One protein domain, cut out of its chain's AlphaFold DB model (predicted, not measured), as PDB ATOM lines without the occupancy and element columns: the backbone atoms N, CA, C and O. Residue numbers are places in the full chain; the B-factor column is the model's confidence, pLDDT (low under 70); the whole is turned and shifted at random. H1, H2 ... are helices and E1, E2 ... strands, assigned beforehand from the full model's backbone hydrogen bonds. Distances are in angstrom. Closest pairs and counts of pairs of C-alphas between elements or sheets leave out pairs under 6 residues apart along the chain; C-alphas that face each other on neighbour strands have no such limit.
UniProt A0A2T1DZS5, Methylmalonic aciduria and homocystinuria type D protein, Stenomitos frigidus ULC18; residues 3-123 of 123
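This is residues 3 to 123 of the 123 residues of the protein "Methylmalonic aciduria and homocystinuria type D protein" of Stenomitos frigidus ULC18 (UniProt A0A2T1DZS5). A narrow sheet of three strands, E1, E5 and E2, has the long helix H1 running along one face and the short helix H2 crossing the other. The small hairpin E3 and E4 packs on H2 and near the beginning of E5, while the last helix, H3, packs steeply on the later part of H1. The printed part has 121 residues, with three named helices and five named strands in the order E1 H1 E2 H2 E3 E4 E5 H3; the class is mixed, helices and strands. The larger sheet has the order E1, E5, E2 and is antiparallel, as is the pair E3 and E4. The whole is compact, with a radius of gyration of the C-alphas of 14.7 A and spans of 41 by 35 by 28 A.

Begin with E5, residues 100 to 107, 22.8 A from first to last C-alpha. Its sheet partners are E1, residues 3 to 7, 12.9 A, which begins at C-alpha 3 at (50.203, 36.439, -32.010), and E2, residues 48 to 50, 6.9 A. Find C-alpha 17 at (45.292, 46.900, -8.807); from there H1 runs through residues 17 to 43 for 38.9 A. H2 is residues 70 to 78, 11.5 A. E3, residues 81 to 85, spans 13.9 A and E4, residues 88 to 92, 12.9 A. H3, residues 111 to 122, 16.4 A, ends at C-alpha 122 at (41.765, 48.095, -38.452).

Look first at E5, the inner strand, whose pairing is staggered: residues 100 to 104 pair with E1, and residues 105 to 107 with E2. N 4 and O 103 are 2.8 A apart and N 49 and O 106 2.8 A, both within hydrogen-bond range. E1, H1 and E2 form a split strand-helix-strand unit, two strands running the same way with E5 between them, and its crossover is right-handed. H1 is on the sheet at a height of 7.3 A, over E5 and only just not over E2, on which 2 of its C-alphas fall; it runs along the strands, at 17 degrees to E5 on the local plane. H2 is on the opposite face at a height of 9.4 A, over E1 and E5, and runs across the strands, at 79 degrees to E5 on the local plane; these are three layers, with helices on both faces of the sheet. In the hairpin E3 and E4, N 92 and O 81 are within hydrogen-bond range at 2.8 A. The closest C-alphas of H2 and E4 are those of Val 71 and Val 91, 5.8 A apart. H3 is not on the sheet; H1 touches it with residues 33 to 41 alone, at a steep tilt of 65 degrees, opposite ways, and their closest C-alphas are those of Ile 37 and Ile 117, 6.5 A apart. H1, H2 and H3 have every O i to N i+4 pair within hydrogen-bond range.

The C-alphas of Ser 16 and Gly 45, the two farthest apart, are 42.6 A from each other. The printed part has no cut. The link from E2 to H2, residues 51 to 69, is long. The mean pLDDT of the printed part is 94.9, and residue 123, the chain's last, is under 70.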
ATOM      1  N   ILE A   3      49.758  36.033 -33.348       96.12
ATOM      2  CA  ILE A   3      50.203  36.439 -32.010       96.12
ATOM      3  C   ILE A   3      50.071  37.956 -31.910       96.12
ATOM      4  O   ILE A   3      50.653  38.691 -32.703       96.12
ATOM      5  N   VAL A   4      49.321  38.426 -30.918       96.69
ATOM      6  CA  VAL A   4      49.123  39.848 -30.637       96.69
ATOM      7  C   VAL A   4      49.880  40.201 -29.364       96.69
ATOM      8  O   VAL A   4      49.541  39.736 -28.277       96.69
ATOM      9  N   LEU A   5      50.904  41.042 -29.497       97.88
ATOM     10  CA  LEU A   5      51.667  41.573 -28.371       97.88
ATOM     11  C   LEU A   5      51.231  43.011 -28.107       97.88
ATOM     12  O   LEU A   5      51.453  43.894 -28.932       97.88
ATOM     13  N   GLN A   6      50.591  43.249 -26.965       98.12
ATOM     14  CA  GLN A   6      50.106  44.581 -26.610       98.12
ATOM     15  C   GLN A   6      51.023  45.216 -25.555       98.12
ATOM     16  O   GLN A   6      51.024  44.735 -24.417       98.12
ATOM     17  N   PRO A   7      51.795  46.270 -25.886       97.94
ATOM     18  CA  PRO A   7      52.584  46.984 -24.892       97.94
ATOM     19  C   PRO A   7      51.700  47.768 -23.919       97.94
ATOM     20  O   PRO A   7      50.557  48.128 -24.225       97.94
ATOM     21  N   CYS A   8      52.246  48.060 -22.744       97.19
ATOM     22  CA  CYS A   8      51.619  48.921 -21.750       97.19
ATOM     23  C   CYS A   8      52.640  49.681 -20.903       97.19
ATOM     24  O   CYS A   8      53.834  49.423 -20.976       97.19
ATOM     25  N   ASP A   9      52.145  50.570 -20.044       94.19
ATOM     26  CA  ASP A   9      52.984  51.478 -19.251       94.19
ATOM     27  C   ASP A   9      53.281  50.958 -17.834       94.19
ATOM     28  O   ASP A   9      53.768  51.694 -16.976       94.19
ATOM     29  N   CYS A  10      52.965  49.693 -17.544       95.94
ATOM     30  CA  CYS A  10      53.206  49.097 -16.234       95.94
ATOM     31  C   CYS A  10      53.773  47.675 -16.314       95.94
ATOM     32  O   CYS A  10      53.573  46.940 -17.278       95.94
ATOM     33  N   ASP A  11      54.500  47.293 -15.264       96.12
ATOM     34  CA  ASP A  11      55.057  45.952 -15.084       96.12
ATOM     35  C   ASP A  11      53.938  44.957 -14.755       96.12
ATOM     36  O   ASP A  11      53.413  44.950 -13.637       96.12
ATOM     37  N   LEU A  12      53.589  44.102 -15.721       96.12
ATOM     38  CA  LEU A  12      52.474  43.165 -15.586       96.12
ATOM     39  C   LEU A  12      52.781  41.975 -14.664       96.12
ATOM     40  O   LEU A  12      51.850  41.262 -14.277       96.12
ATOM     41  N   LEU A  13      54.043  41.762 -14.263       95.06
ATOM     42  CA  LEU A  13      54.381  40.747 -13.256       95.06
ATOM     43  C   LEU A  13      53.938  41.173 -11.854       95.06
ATOM     44  O   LEU A  13      53.676  40.323 -11.002       95.06
ATOM     45  N   LYS A  14      53.866  42.487 -11.592       92.44
ATOM     46  CA  LYS A  14      53.462  43.004 -10.281       92.44
ATOM     47  C   LYS A  14      51.998  42.677 -10.025       92.44
ATOM     48  O   LYS A  14      51.123  43.068 -10.790       92.44
ATOM     49  N   ARG A  15      51.712  42.053  -8.883       90.38
ATOM     50  CA  ARG A  15      50.345  41.931  -8.368       90.38
ATOM     51  C   ARG A  15      49.932  43.254  -7.739       90.38
ATOM     52  O   ARG A  15      50.242  43.527  -6.586       90.38
ATOM     53  N   SER A  16      49.278  44.093  -8.529       94.12
ATOM     54  CA  SER A  16      48.755  45.384  -8.084       94.12
ATOM     55  C   SER A  16      47.420  45.675  -8.769       94.12
ATOM     56  O   SER A  16      47.215  45.202  -9.890       94.12
ATOM     57  N   PRO A  17      46.541  46.493  -8.165       96.62
ATOM     58  CA  PRO A  17      45.292  46.900  -8.807       96.62
ATOM     59  C   PRO A  17      45.504  47.520 -10.195       96.62
ATOM     60  O   PRO A  17      44.731  47.262 -11.110       96.62
ATOM     61  N   ILE A  18      46.590  48.281 -10.371       96.88
ATOM     62  CA  ILE A  18      46.951  48.914 -11.647       96.88
ATOM     63  C   ILE A  18      47.287  47.858 -12.705       96.88
ATOM     64  O   ILE A  18      46.771  47.914 -13.820       96.88
ATOM     65  N   ALA A  19      48.134  46.883 -12.366       95.94
ATOM     66  CA  ALA A  19      48.528  45.830 -13.299       95.94
ATOM     67  C   ALA A  19      47.342  44.930 -13.678       95.94
ATOM     68  O   ALA A  19      47.175  44.613 -14.851       95.94
ATOM     69  N   GLU A  20      46.488  44.563 -12.718       95.88
ATOM     70  CA  GLU A  20      45.297  43.751 -12.996       95.88
ATOM     71  C   GLU A  20      44.271  44.521 -13.843       95.88
ATOM     72  O   GLU A  20      43.778  43.997 -14.841       95.88
ATOM     73  N   ALA A  21      44.028  45.804 -13.549       97.62
ATOM     74  CA  ALA A  21      43.181  46.652 -14.391       97.62
ATOM     75  C   ALA A  21      43.727  46.782 -15.824       97.62
ATOM     76  O   ALA A  21      42.956  46.761 -16.792       97.62
ATOM     77  N   GLN A  22      45.052  46.871 -15.975       97.81
ATOM     78  CA  GLN A  22      45.694  46.924 -17.285       97.81
ATOM     79  C   GLN A  22      45.573  45.590 -18.033       97.81
ATOM     80  O   GLN A  22      45.168  45.599 -19.196       97.81
ATOM     81  N   LYS A  23      45.828  44.442 -17.385       97.25
ATOM     82  CA  LYS A  23      45.597  43.107 -17.975       97.25
ATOM     83  C   LYS A  23      44.159  42.969 -18.463       97.25
ATOM     84  O   LYS A  23      43.926  42.524 -19.582       97.25
ATOM     85  N   ASP A  24      43.196  43.425 -17.672       98.00
ATOM     86  CA  ASP A  24      41.775  43.379 -18.008       98.00
ATOM     87  C   ASP A  24      41.421  44.243 -19.220       98.00
ATOM     88  O   ASP A  24      40.655  43.817 -20.092       98.00
ATOM     89  N   LYS A  25      41.995  45.446 -19.303       98.38
ATOM     90  CA  LYS A  25      41.853  46.338 -20.460       98.38
ATOM     91  C   LYS A  25      42.427  45.700 -21.728       98.38
ATOM     92  O   LYS A  25      41.741  45.674 -22.751       98.38
ATOM     93  N   LEU A  26      43.647  45.168 -21.658       98.38
ATOM     94  CA  LEU A  26      44.345  44.545 -22.790       98.38
ATOM     95  C   LEU A  26      43.652  43.254 -23.241       98.38
ATOM     96  O   LEU A  26      43.452  43.046 -24.438       98.38
ATOM     97  N   ARG A  27      43.182  42.442 -22.289       98.00
ATOM     98  CA  ARG A  27      42.333  41.275 -22.545       98.00
ATOM     99  C   ARG A  27      41.078  41.673 -23.312       98.00
ATOM    100  O   ARG A  27      40.827  41.124 -24.376       98.00
ATOM    101  N   ARG A  28      40.296  42.646 -22.824       98.19
ATOM    102  CA  ARG A  28      39.067  43.091 -23.515       98.19
ATOM    103  C   ARG A  28      39.347  43.600 -24.929       98.19
ATOM    104  O   ARG A  28      38.582  43.289 -25.840       98.19
ATOM    105  N   ARG A  29      40.437  44.352 -25.115       97.62
ATOM    106  CA  ARG A  29      40.859  44.845 -26.433       97.62
ATOM    107  C   ARG A  29      41.140  43.693 -27.398       97.62
ATOM    108  O   ARG A  29      40.598  43.700 -28.500       97.62
ATOM    109  N   PHE A  30      41.915  42.698 -26.965       97.56
ATOM    110  CA  PHE A  30      42.174  41.507 -27.770       97.56
ATOM    111  C   PHE A  30      40.889  40.737 -28.068       97.56
ATOM    112  O   PHE A  30      40.644  40.415 -29.222       97.56
ATOM    113  N   LEU A  31      40.039  40.489 -27.067       97.06
ATOM    114  CA  LEU A  31      38.813  39.717 -27.269       97.06
ATOM    115  C   LEU A  31      37.879  40.363 -28.300       97.06
ATOM    116  O   LEU A  31      37.325  39.657 -29.137       97.06
ATOM    117  N   LYS A  32      37.750  41.697 -28.285       95.81
ATOM    118  CA  LYS A  32      36.962  42.433 -29.285       95.81
ATOM    119  C   LYS A  32      37.526  42.244 -30.699       95.81
ATOM    120  O   LYS A  32      36.779  41.886 -31.605       95.81
ATOM    121  N   LEU A  33      38.828  42.470 -30.875       94.88
ATOM    122  CA  LEU A  33      39.499  42.357 -32.174       94.88
ATOM    123  C   LEU A  33      39.510  40.908 -32.686       94.88
ATOM    124  O   LEU A  33      39.100  40.634 -33.810       94.88
ATOM    125  N   GLY A  34      39.942  39.971 -31.844       95.50
ATOM    126  CA  GLY A  34      40.058  38.557 -32.179       95.50
ATOM    127  C   GLY A  34      38.713  37.921 -32.522       95.50
ATOM    128  O   GLY A  34      38.653  37.098 -33.429       95.50
ATOM    129  N   TYR A  35      37.625  38.331 -31.862       95.44
ATOM    130  CA  TYR A  35      36.283  37.873 -32.225       95.44
ATOM    131  C   TYR A  35      35.883  38.348 -33.626       95.44
ATOM    132  O   TYR A  35      35.416  37.542 -34.427       95.44
ATOM    133  N   ALA A  36      36.113  39.627 -33.949       95.06
ATOM    134  CA  ALA A  36      35.807  40.173 -35.270       95.06
ATOM    135  C   ALA A  36      36.573  39.431 -36.379       95.06
ATOM    136  O   ALA A  36      35.965  38.994 -37.356       95.06
ATOM    137  N   ILE A  37      37.876  39.200 -36.181       95.56
ATOM    138  CA  ILE A  37      38.720  38.443 -37.118       95.56
ATOM    139  C   ILE A  37      38.215  37.001 -37.257       95.56
ATOM    140  O   ILE A  37      37.994  36.525 -38.370       95.56
ATOM    141  N   ALA A  38      37.993  36.302 -36.138       95.94
ATOM    142  CA  ALA A  38      37.579  34.902 -36.156       95.94
ATOM    143  C   ALA A  38      36.231  34.705 -36.862       95.94
ATOM    144  O   ALA A  38      36.070  33.746 -37.611       95.94
ATOM    145  N   VAL A  39      35.270  35.613 -36.665       95.06
ATOM    146  CA  VAL A  39      33.974  35.558 -37.359       95.06
ATOM    147  C   VAL A  39      34.145  35.692 -38.869       95.06
ATOM    148  O   VAL A  39      33.529  34.918 -39.599       95.06
ATOM    149  N   GLN A  40      34.976  36.621 -39.348       95.94
ATOM    150  CA  GLN A  40      35.194  36.779 -40.790       95.94
ATOM    151  C   GLN A  40      35.894  35.563 -41.396       95.94
ATOM    152  O   GLN A  40      35.437  35.036 -42.405       95.94
ATOM    153  N   ILE A  41      36.928  35.043 -40.730       96.69
ATOM    154  CA  ILE A  41      37.606  33.820 -41.174       96.69
ATOM    155  C   ILE A  41      36.622  32.639 -41.250       96.69
ATOM    156  O   ILE A  41      36.583  31.936 -42.259       96.69
ATOM    157  N   ASN A  42      35.790  32.460 -40.218       95.81
ATOM    158  CA  ASN A  42      34.782  31.398 -40.181       95.81
ATOM    159  C   ASN A  42      33.732  31.547 -41.296       95.81
ATOM    160  O   ASN A  42      33.318  30.551 -41.883       95.81
ATOM    161  N   ARG A  43      33.322  32.777 -41.637       95.81
ATOM    162  CA  ARG A  43      32.392  33.044 -42.754       95.81
ATOM    163  C   ARG A  43      32.967  32.678 -44.118       95.81
ATOM    164  O   ARG A  43      32.207  32.296 -45.000       95.81
ATOM    165  N   LEU A  44      34.284  32.767 -44.277       96.62
ATOM    166  CA  LEU A  44      34.990  32.364 -45.493       96.62
ATOM    167  C   LEU A  44      35.232  30.844 -45.576       96.62
ATOM    168  O   LEU A  44      35.882  30.384 -46.508       96.62
ATOM    169  N   GLY A  45      34.716  30.062 -44.621       97.00
ATOM    170  CA  GLY A  45      34.799  28.598 -44.620       97.00
ATOM    171  C   GLY A  45      36.055  28.019 -43.960       97.00
ATOM    172  O   GLY A  45      36.237  26.804 -43.973       97.00
ATOM    173  N   TYR A  46      36.906  28.850 -43.353       97.19
ATOM    174  CA  TYR A  46      38.095  28.402 -42.623       97.19
ATOM    175  C   TYR A  46      37.820  28.296 -41.125       97.19
ATOM    176  O   TYR A  46      37.030  29.054 -40.579       97.19
ATOM    177  N   ALA A  47      38.525  27.415 -40.417       95.38
ATOM    178  CA  ALA A  47      38.420  27.355 -38.966       95.38
ATOM    179  C   ALA A  47      39.203  28.507 -38.318       95.38
ATOM    180  O   ALA A  47      40.381  28.731 -38.625       95.38
ATOM    181  N   ALA A  48      38.581  29.199 -37.367       96.00
ATOM    182  CA  ALA A  48      39.245  30.133 -36.468       96.00
ATOM    183  C   ALA A  48      38.741  29.989 -35.030       96.00
ATOM    184  O   ALA A  48      37.537  29.969 -34.764       96.00
ATOM    185  N   ALA A  49      39.687  29.939 -34.096       93.69
ATOM    186  CA  ALA A  49      39.447  29.843 -32.669       93.69
ATOM    187  C   ALA A  49      40.175  30.965 -31.926       93.69
ATOM    188  O   ALA A  49      41.364  31.225 -32.118       93.69
ATOM    189  N   ILE A  50      39.428  31.599 -31.033       95.25
ATOM    190  CA  ILE A  50      39.902  32.597 -30.085       95.25
ATOM    191  C   ILE A  50      39.856  31.973 -28.693       95.25
ATOM    192  O   ILE A  50      38.859  31.349 -28.316       95.25
ATOM    193  N   PHE A  51      40.932  32.172 -27.939       95.25
ATOM    194  CA  PHE A  51      41.072  31.718 -26.564       95.25
ATOM    195  C   PHE A  51      41.118  32.927 -25.641       95.25
ATOM    196  O   PHE A  51      41.651  33.974 -25.999       95.25
ATOM    197  N   ASP A  52      40.527  32.799 -24.461       95.88
ATOM    198  CA  ASP A  52      40.634  33.818 -23.428       95.88
ATOM    199  C   ASP A  52      42.050  33.807 -22.825       95.88
ATOM    200  O   ASP A  52      42.370  32.842 -22.128       95.88
ATOM    201  N   PRO A  53      42.858  34.876 -22.978       95.94
ATOM    202  CA  PRO A  53      44.240  34.890 -22.489       95.94
ATOM    203  C   PRO A  53      44.382  34.712 -20.971       95.94
ATOM    204  O   PRO A  53      45.438  34.339 -20.469       95.94
ATOM    205  N   ARG A  54      43.317  34.972 -20.197       94.81
ATOM    206  CA  ARG A  54      43.323  34.752 -18.744       94.81
ATOM    207  C   ARG A  54      43.162  33.280 -18.381       94.81
ATOM    208  O   ARG A  54      43.709  32.835 -17.377       94.81
ATOM    209  N   THR A  55      42.331  32.549 -19.119       94.62
ATOM    210  CA  THR A  55      41.918  31.190 -18.735       94.62
ATOM    211  C   THR A  55      42.503  30.110 -19.635       94.62
ATOM    212  O   THR A  55      42.545  28.950 -19.220       94.62
ATOM    213  N   GLY A  56      42.941  30.478 -20.839       95.19
ATOM    214  CA  GLY A  56      43.368  29.580 -21.904       95.19
ATOM    215  C   GLY A  56      42.223  28.790 -22.539       95.19
ATOM    216  O   GLY A  56      42.479  27.825 -23.255       95.19
ATOM    217  N   LEU A  57      40.962  29.132 -22.255       95.81
ATOM    218  CA  LEU A  57      39.800  28.389 -22.747       95.81
ATOM    219  C   LEU A  57      39.286  28.957 -24.075       95.81
ATOM    220  O   LEU A  57      39.306  30.178 -24.257       95.81
ATOM    221  N   PRO A  58      38.799  28.102 -24.993       94.31
ATOM    222  CA  PRO A  58      38.202  28.565 -26.238       94.31
ATOM    223  C   PRO A  58      36.905  29.332 -25.958       94.31
ATOM    224  O   PRO A  58      36.120  28.945 -25.094       94.31
ATOM    225  N   LEU A  59      36.663  30.401 -26.719       92.25
ATOM    226  CA  LEU A  59      35.442  31.207 -26.601       92.25
ATOM    227  C   LEU A  59      34.327  30.791 -27.563       92.25
ATOM    228  O   LEU A  59      33.160  31.049 -27.284       92.25
ATOM    229  N   LEU A  60      34.674  30.169 -28.692       87.06
ATOM    230  CA  LEU A  60      33.720  29.793 -29.747       87.06
ATOM    231  C   LEU A  60      33.397  28.293 -29.763       87.06
ATOM    232  O   LEU A  60      32.658  27.828 -30.623       87.06
ATOM    233  N   ALA A  61      33.966  27.526 -28.834       86.50
ATOM    234  CA  ALA A  61      33.817  26.079 -28.763       86.50
ATOM    235  C   ALA A  61      33.696  25.620 -27.310       86.50
ATOM    236  O   ALA A  61      34.031  26.351 -26.377       86.50
ATOM    237  N   ARG A  62      33.230  24.382 -27.110       89.88
ATOM    238  CA  ARG A  62      33.185  23.783 -25.774       89.88
ATOM    239  C   ARG A  62      34.611  23.616 -25.223       89.88
ATOM    240  O   ARG A  62      35.467  23.100 -25.942       89.88
ATOM    241  N   PRO A  63      34.868  24.005 -23.962       90.31
ATOM    242  CA  PRO A  63      36.151  23.772 -23.310       90.31
ATOM    243  C   PRO A  63      36.554  22.295 -23.298       90.31
ATOM    244  O   PRO A  63      35.770  21.430 -22.910       90.31
ATOM    245  N   GLY A  64      37.796  22.020 -23.696       88.75
ATOM    246  CA  GLY A  64      38.443  20.725 -23.495       88.75
ATOM    247  C   GLY A  64      39.208  20.660 -22.169       88.75
ATOM    248  O   GLY A  64      39.078  21.526 -21.306       88.75
ATOM    249  N   LYS A  65      40.054  19.633 -22.021       91.31
ATOM    250  CA  LYS A  65      40.966  19.497 -20.866       91.31
ATOM    251  C   LYS A  65      42.214  20.377 -20.979       91.31
ATOM    252  O   LYS A  65      42.812  20.720 -19.965       91.31
ATOM    253  N   LEU A  66      42.614  20.707 -22.207       91.19
ATOM    254  CA  LEU A  66      43.798  21.511 -22.488       91.19
ATOM    255  C   LEU A  66      43.443  22.994 -22.534       91.19
ATOM    256  O   LEU A  66      42.376  23.379 -23.017       91.19
ATOM    257  N   ARG A  67      44.371  23.809 -22.039       94.62
ATOM    258  CA  ARG A  67      44.314  25.270 -22.065       94.62
ATOM    259  C   ARG A  67      45.418  25.784 -22.968       94.62
ATOM    260  O   ARG A  67      46.521  25.242 -22.955       94.62
ATOM    261  N   LEU A  68      45.112  26.822 -23.732       95.06
ATOM    262  CA  LEU A  68      46.118  27.556 -24.478       95.06
ATOM    263  C   LEU A  68      46.936  28.417 -23.508       95.06
ATOM    264  O   LEU A  68      46.362  29.124 -22.682       95.06
ATOM    265  N   ASP A  69      48.258  28.358 -23.620       96.19
ATOM    266  CA  ASP A  69      49.176  29.210 -22.867       96.19
ATOM    267  C   ASP A  69      49.866  30.176 -23.839       96.19
ATOM    268  O   ASP A  69      50.776  29.798 -24.578       96.19
ATOM    269  N   ASP A  70      49.409  31.431 -23.850       97.12
ATOM    270  CA  ASP A  70      49.952  32.482 -24.714       97.12
ATOM    271  C   ASP A  70      51.436  32.765 -24.445       97.12
ATOM    272  O   ASP A  70      52.190  33.087 -25.364       97.12
ATOM    273  N   VAL A  71      51.881  32.628 -23.191       97.00
ATOM    274  CA  VAL A  71      53.280  32.852 -22.808       97.00
ATOM    275  C   VAL A  71      54.151  31.730 -23.365       97.00
ATOM    276  O   VAL A  71      55.199  32.008 -23.954       97.00
ATOM    277  N   ALA A  72      53.697  30.480 -23.250       96.62
ATOM    278  CA  ALA A  72      54.383  29.328 -23.830       96.62
ATOM    279  C   ALA A  72      54.430  29.398 -25.364       96.62
ATOM    280  O   ALA A  72      55.461  29.080 -25.957       96.62
ATOM    281  N   ILE A  73      53.359  29.865 -26.015       96.81
ATOM    282  CA  ILE A  73      53.329  30.065 -27.471       96.81
ATOM    283  C   ILE A  73      54.377  31.082 -27.894       96.81
ATOM    284  O   ILE A  73      55.165  30.808 -28.798       96.81
ATOM    285  N   VAL A  74      54.428  32.239 -27.234       97.69
ATOM    286  CA  VAL A  74      55.417  33.275 -27.549       97.69
ATOM    287  C   VAL A  74      56.841  32.765 -27.337       97.69
ATOM    288  O   VAL A  74      57.707  33.005 -28.177       97.69
ATOM    289  N   GLN A  75      57.087  32.004 -26.269       97.44
ATOM    290  CA  GLN A  75      58.388  31.381 -26.035       97.44
ATOM    291  C   GLN A  75      58.761  30.388 -27.143       97.44
ATOM    292  O   GLN A  75      59.870  30.451 -27.668       97.44
ATOM    293  N   ALA A  76      57.846  29.493 -27.518       97.19
ATOM    294  CA  ALA A  76      58.103  28.447 -28.505       97.19
ATOM    295  C   ALA A  76      58.245  28.984 -29.936       97.19
ATOM    296  O   ALA A  76      58.979  28.411 -30.735       97.19
ATOM    297  N   THR A  77      57.540  30.067 -30.269       96.62
ATOM    298  CA  THR A  77      57.497  30.601 -31.638       96.62
ATOM    299  C   THR A  77      58.464  31.746 -31.887       96.62
ATOM    300  O   THR A  77      59.052  31.813 -32.962       96.62
ATOM    301  N   LEU A  78      58.639  32.642 -30.914       96.38
ATOM    302  CA  LEU A  78      59.480  33.834 -31.051       96.38
ATOM    303  C   LEU A  78      60.785  33.731 -30.249       96.38
ATOM    304  O   LEU A  78      61.634  34.615 -30.342       96.38
ATOM    305  N   GLY A  79      60.957  32.685 -29.434       97.25
ATOM    306  CA  GLY A  79      62.157  32.491 -28.616       97.25
ATOM    307  C   GLY A  79      62.293  33.489 -27.463       97.25
ATOM    308  O   GLY A  79      63.374  33.630 -26.888       97.25
ATOM    309  N   TYR A  80      61.226  34.218 -27.121       97.69
ATOM    310  CA  TYR A  80      61.290  35.217 -26.058       97.69
ATOM    311  C   TYR A  80      61.420  34.550 -24.693       97.69
ATOM    312  O   TYR A  80      60.802  33.522 -24.407       97.69
ATOM    313  N   ARG A  81      62.220  35.170 -23.822       97.69
ATOM    314  CA  ARG A  81      62.358  34.715 -22.439       97.69
ATOM    315  C   ARG A  81      61.043  34.929 -21.697       97.69
ATOM    316  O   ARG A  81      60.293  35.862 -21.982       97.69
ATOM    317  N   THR A  82      60.802  34.092 -20.702       97.06
ATOM    318  CA  THR A  82      59.629  34.173 -19.835       97.06
ATOM    319  C   THR A  82      60.083  34.272 -18.386       97.06
ATOM    320  O   THR A  82      61.197  33.882 -18.030       97.06
ATOM    321  N   THR A  83      59.245  34.859 -17.541       95.25
ATOM    322  CA  THR A  83      59.478  34.911 -16.096       95.25
ATOM    323  C   THR A  83      58.177  34.621 -15.373       95.25
ATOM    324  O   THR A  83      57.107  35.006 -15.844       95.25
ATOM    325  N   CYS A  84      58.264  33.964 -14.220       92.75
ATOM    326  CA  CYS A  84      57.109  33.621 -13.404       92.75
ATOM    327  C   CYS A  84      57.273  34.167 -11.988       92.75
ATOM    328  O   CYS A  84      58.363  34.156 -11.420       92.75
ATOM    329  N   SER A  85      56.178  34.657 -11.415       89.19
ATOM    330  CA  SER A  85      56.098  35.022 -10.006       89.19
ATOM    331  C   SER A  85      54.736  34.621  -9.463       89.19
ATOM    332  O   SER A  85      53.704  34.963 -10.042       89.19
ATOM    333  N   HIS A  86      54.727  33.884  -8.350       85.31
ATOM    334  CA  HIS A  86      53.502  33.440  -7.677       85.31
ATOM    335  C   HIS A  86      52.503  32.738  -8.623       85.31
ATOM    336  O   HIS A  86      51.297  32.952  -8.532       85.31
ATOM    337  N   GLY A  87      52.990  31.940  -9.577       83.06
ATOM    338  CA  GLY A  87      52.143  31.224 -10.540       83.06
ATOM    339  C   GLY A  87      51.578  32.077 -11.684       83.06
ATOM    340  O   GLY A  87      50.747  31.587 -12.439       83.06
ATOM    341  N   CYS A  88      52.003  33.337 -11.832       85.31
ATOM    342  CA  CYS A  88      51.726  34.153 -13.013       85.31
ATOM    343  C   CYS A  88      52.990  34.240 -13.872       85.31
ATOM    344  O   CYS A  88      53.988  34.830 -13.448       85.31
ATOM    345  N   SER A  89      52.933  33.651 -15.064       93.06
ATOM    346  CA  SER A  89      53.981  33.751 -16.077       93.06
ATOM    347  C   SER A  89      53.713  34.935 -17.000       93.06
ATOM    348  O   SER A  89      52.565  35.200 -17.352       93.06
ATOM    349  N   ILE A  90      54.770  35.634 -17.409       95.44
ATOM    350  CA  ILE A  90      54.715  36.676 -18.438       95.44
ATOM    351  C   ILE A  90      55.886  36.540 -19.411       95.44
ATOM    352  O   ILE A  90      56.919  35.937 -19.102       95.44
ATOM    353  N   VAL A  91      55.736  37.170 -20.570       97.62
ATOM    354  CA  VAL A  91      56.792  37.332 -21.572       97.62
ATOM    355  C   VAL A  91      57.723  38.480 -21.170       97.62
ATOM    356  O   VAL A  91      57.268  39.523 -20.699       97.62
ATOM    357  N   LEU A  92      59.027  38.304 -21.391       97.69
ATOM    358  CA  LEU A  92      60.030  39.364 -21.338       97.69
ATOM    359  C   LEU A  92      60.351  39.817 -22.770       97.69
ATOM    360  O   LEU A  92      61.181  39.215 -23.451       97.69
ATOM    361  N   HIS A  93      59.670  40.865 -23.234       97.94
ATOM    362  CA  HIS A  93      59.877  41.428 -24.569       97.94
ATOM    363  C   HIS A  93      61.248  42.117 -24.664       97.94
ATOM    364  O   HIS A  93      61.603  42.847 -23.734       97.94
ATOM    365  N   PRO A  94      61.986  41.994 -25.783       96.75
ATOM    366  CA  PRO A  94      63.281  42.660 -25.956       96.75
ATOM    367  C   PRO A  94      63.211  44.186 -25.803       96.75
ATOM    368  O   PRO A  94      64.147  44.796 -25.301       96.75
ATOM    369  N   THR A  95      62.091  44.801 -26.196       97.44
ATOM    370  CA  THR A  95      61.913  46.266 -26.147       97.44
ATOM    371  C   THR A  95      61.067  46.734 -24.964       97.44
ATOM    372  O   THR A  95      61.341  47.775 -24.381       97.44
ATOM    373  N   TRP A  96      60.023  45.984 -24.602       98.12
ATOM    374  CA  TRP A  96      59.022  46.419 -23.613       98.12
ATOM    375  C   TRP A  96      59.224  45.761 -22.245       98.12
ATOM    376  O   TRP A  96      58.472  46.011 -21.304       98.12
ATOM    377  N   GLY A  97      60.227  44.886 -22.122       97.12
ATOM    378  CA  GLY A  97      60.474  44.110 -20.920       97.12
ATOM    379  C   GLY A  97      59.216  43.363 -20.477       97.12
ATOM    380  O   GLY A  97      58.630  42.596 -21.235       97.12
ATOM    381  N   ARG A  98      58.802  43.608 -19.233       97.00
ATOM    382  CA  ARG A  98      57.644  42.972 -18.578       97.00
ATOM    383  C   ARG A  98      56.314  43.690 -18.833       97.00
ATOM    384  O   ARG A  98      55.291  43.321 -18.260       97.00
ATOM    385  N   ALA A  99      56.330  44.734 -19.655       97.81
ATOM    386  CA  ALA A  99      55.183  45.578 -19.944       97.81
ATOM    387  C   ALA A  99      54.545  45.198 -21.293       97.81
ATOM    388  O   ALA A  99      54.344  46.035 -22.171       97.81
ATOM    389  N   VAL A 100      54.274  43.901 -21.474       98.12
ATOM    390  CA  VAL A 100      53.641  43.340 -22.674       98.12
ATOM    391  C   VAL A 100      52.613  42.281 -22.287       98.12
ATOM    392  O   VAL A 100      52.870  41.435 -21.429       98.12
ATOM    393  N   TYR A 101      51.454  42.307 -22.937       97.94
ATOM    394  CA  TYR A 101      50.405  41.307 -22.769       97.94
ATOM    395  C   TYR A 101      50.261  40.479 -24.053       97.94
ATOM    396  O   TYR A 101      49.819  41.032 -25.068       97.94
ATOM    397  N   PRO A 102      50.662  39.194 -24.048       97.81
ATOM    398  CA  PRO A 102      50.518  38.317 -25.203       97.81
ATOM    399  C   PRO A 102      49.093  37.764 -25.307       97.81
ATOM    400  O   PRO A 102      48.406  37.565 -24.304       97.81
ATOM    401  N   SER A 103      48.631  37.525 -26.528       97.31
ATOM    402  CA  SER A 103      47.344  36.882 -26.811       97.31
ATOM    403  C   SER A 103      47.380  36.216 -28.186       97.31
ATOM    404  O   SER A 103      48.002  36.756 -29.102       97.31
ATOM    405  N   THR A 104      46.698  35.084 -28.356       96.00
ATOM    406  CA  THR A 104      46.792  34.281 -29.585       96.00
ATOM    407  C   THR A 104      45.426  33.967 -30.192       96.00
ATOM    408  O   THR A 104      44.493  33.540 -29.510       96.00
ATOM    409  N   LEU A 105      45.330  34.122 -31.515       95.50
ATOM    410  CA  LEU A 105      44.249  33.590 -32.344       95.50
ATOM    411  C   LEU A 105      44.793  32.454 -33.216       95.50
ATOM    412  O   LEU A 105      45.816  32.592 -33.896       95.50
ATOM    413  N   VAL A 106      44.093  31.322 -33.228       95.12
ATOM    414  CA  VAL A 106      44.453  30.153 -34.037       95.12
ATOM    415  C   VAL A 106      43.509  30.066 -35.226       95.12
ATOM    416  O   VAL A 106      42.304  30.244 -35.079       95.12
ATOM    417  N   SER A 107      44.048  29.799 -36.412       95.88
ATOM    418  CA  SER A 107      43.250  29.627 -37.621       95.88
ATOM    419  C   SER A 107      43.923  28.672 -38.602       95.88
ATOM    420  O   SER A 107      45.154  28.595 -38.620       95.88
ATOM    421  N   SER A 108      43.103  27.972 -39.393       97.06
ATOM    422  CA  SER A 108      43.515  27.160 -40.540       97.06
ATOM    423  C   SER A 108      43.666  27.958 -41.842       97.06
ATOM    424  O   SER A 108      44.076  27.383 -42.842       97.06
ATOM    425  N   ALA A 109      43.289  29.241 -41.860       97.12
ATOM    426  CA  ALA A 109      43.488  30.114 -43.012       97.12
ATOM    427  C   ALA A 109      44.979  30.414 -43.231       97.12
ATOM    428  O   ALA A 109      45.763  30.474 -42.276       97.12
ATOM    429  N   GLU A 110      45.355  30.655 -44.488       96.56
ATOM    430  CA  GLU A 110      46.707  31.095 -44.825       96.56
ATOM    431  C   GLU A 110      47.015  32.472 -44.211       96.56
ATOM    432  O   GLU A 110      46.118  33.321 -44.124       96.56
ATOM    433  N   PRO A 111      48.274  32.741 -43.812       95.12
ATOM    434  CA  PRO A 111      48.654  34.012 -43.196       95.12
ATOM    435  C   PRO A 111      48.234  35.246 -44.004       95.12
ATOM    436  O   PRO A 111      47.722  36.195 -43.418       95.12
ATOM    437  N   ALA A 112      48.353  35.201 -45.336       96.06
ATOM    438  CA  ALA A 112      47.978  36.307 -46.218       96.06
ATOM    439  C   ALA A 112      46.495  36.702 -46.084       96.06
ATOM    440  O   ALA A 112      46.172  37.888 -46.038       96.06
ATOM    441  N   LEU A 113      45.592  35.722 -45.947       96.19
ATOM    442  CA  LEU A 113      44.167  35.987 -45.741       96.19
ATOM    443  C   LEU A 113      43.904  36.597 -44.358       96.19
ATOM    444  O   LEU A 113      43.109  37.526 -44.221       96.19
ATOM    445  N   VAL A 114      44.586  36.096 -43.324       95.62
ATOM    446  CA  VAL A 114      44.471  36.641 -41.962       95.62
ATOM    447  C   VAL A 114      44.954  38.093 -41.918       95.62
ATOM    448  O   VAL A 114      44.314  38.930 -41.283       95.62
ATOM    449  N   GLU A 115      46.053  38.406 -42.606       94.38
ATOM    450  CA  GLU A 115      46.577  39.769 -42.729       94.38
ATOM    451  C   GLU A 115      45.622  40.701 -43.477       94.38
ATOM    452  O   GLU A 115      45.441  41.842 -43.053       94.38
ATOM    453  N   GLN A 116      44.990  40.227 -44.555       95.75
ATOM    454  CA  GLN A 116      43.988  41.004 -45.282       95.75
ATOM    455  C   GLN A 116      42.806  41.370 -44.373       95.75
ATOM    456  O   GLN A 116      42.491  42.547 -44.220       95.75
ATOM    457  N   ILE A 117      42.213  40.379 -43.698       95.62
ATOM    458  CA  ILE A 117      41.086  40.591 -42.774       95.62
ATOM    459  C   ILE A 117      41.475  41.543 -41.638       95.62
ATOM    460  O   ILE A 117      40.675  42.370 -41.204       95.62
ATOM    461  N   LEU A 118      42.710  41.438 -41.135       93.19
ATOM    462  CA  LEU A 118      43.200  42.331 -40.089       93.19
ATOM    463  C   LEU A 118      43.240  43.791 -40.559       93.19
ATOM    464  O   LEU A 118      42.883  44.669 -39.777       93.19
ATOM    465  N   ARG A 119      43.656  44.049 -41.805       93.25
ATOM    466  CA  ARG A 119      43.675  45.402 -42.386       93.25
ATOM    467  C   ARG A 119      42.262  45.966 -42.517       93.25
ATOM    468  O   ARG A 119      42.029  47.069 -42.052       93.25
ATOM    469  N   GLU A 120      41.321  45.172 -43.025       93.50
ATOM    470  CA  GLU A 120      39.911  45.572 -43.184       93.50
ATOM    471  C   GLU A 120      39.216  45.912 -41.853       93.50
ATOM    472  O   GLU A 120      38.301  46.723 -41.820       93.50
ATOM    473  N   ILE A 121      39.623  45.282 -40.744       89.62
ATOM    474  CA  ILE A 121      39.050  45.534 -39.408       89.62
ATOM    475  C   ILE A 121      39.744  46.704 -38.686       89.62
ATOM    476  O   ILE A 121      39.193  47.248 -37.726       89.62
ATOM    477  N   ALA A 122      40.977  47.034 -39.075       77.25
ATOM    478  CA  ALA A 122      41.765  48.095 -38.452       77.25
ATOM    479  C   ALA A 122      41.502  49.490 -39.051       77.25
ATOM    480  O   ALA A 122      41.913  50.475 -38.431       77.25
ATOM    481  N   GLU A 123      40.848  49.555 -40.213       56.28
ATOM    482  CA  GLU A 123      40.275  50.768 -40.821       56.28
ATOM    483  C   GLU A 123      38.961  51.184 -40.139       56.28
ATOM    484  O   GLU A 123      38.779  52.408 -39.936       56.28
TER     485      GLU A 123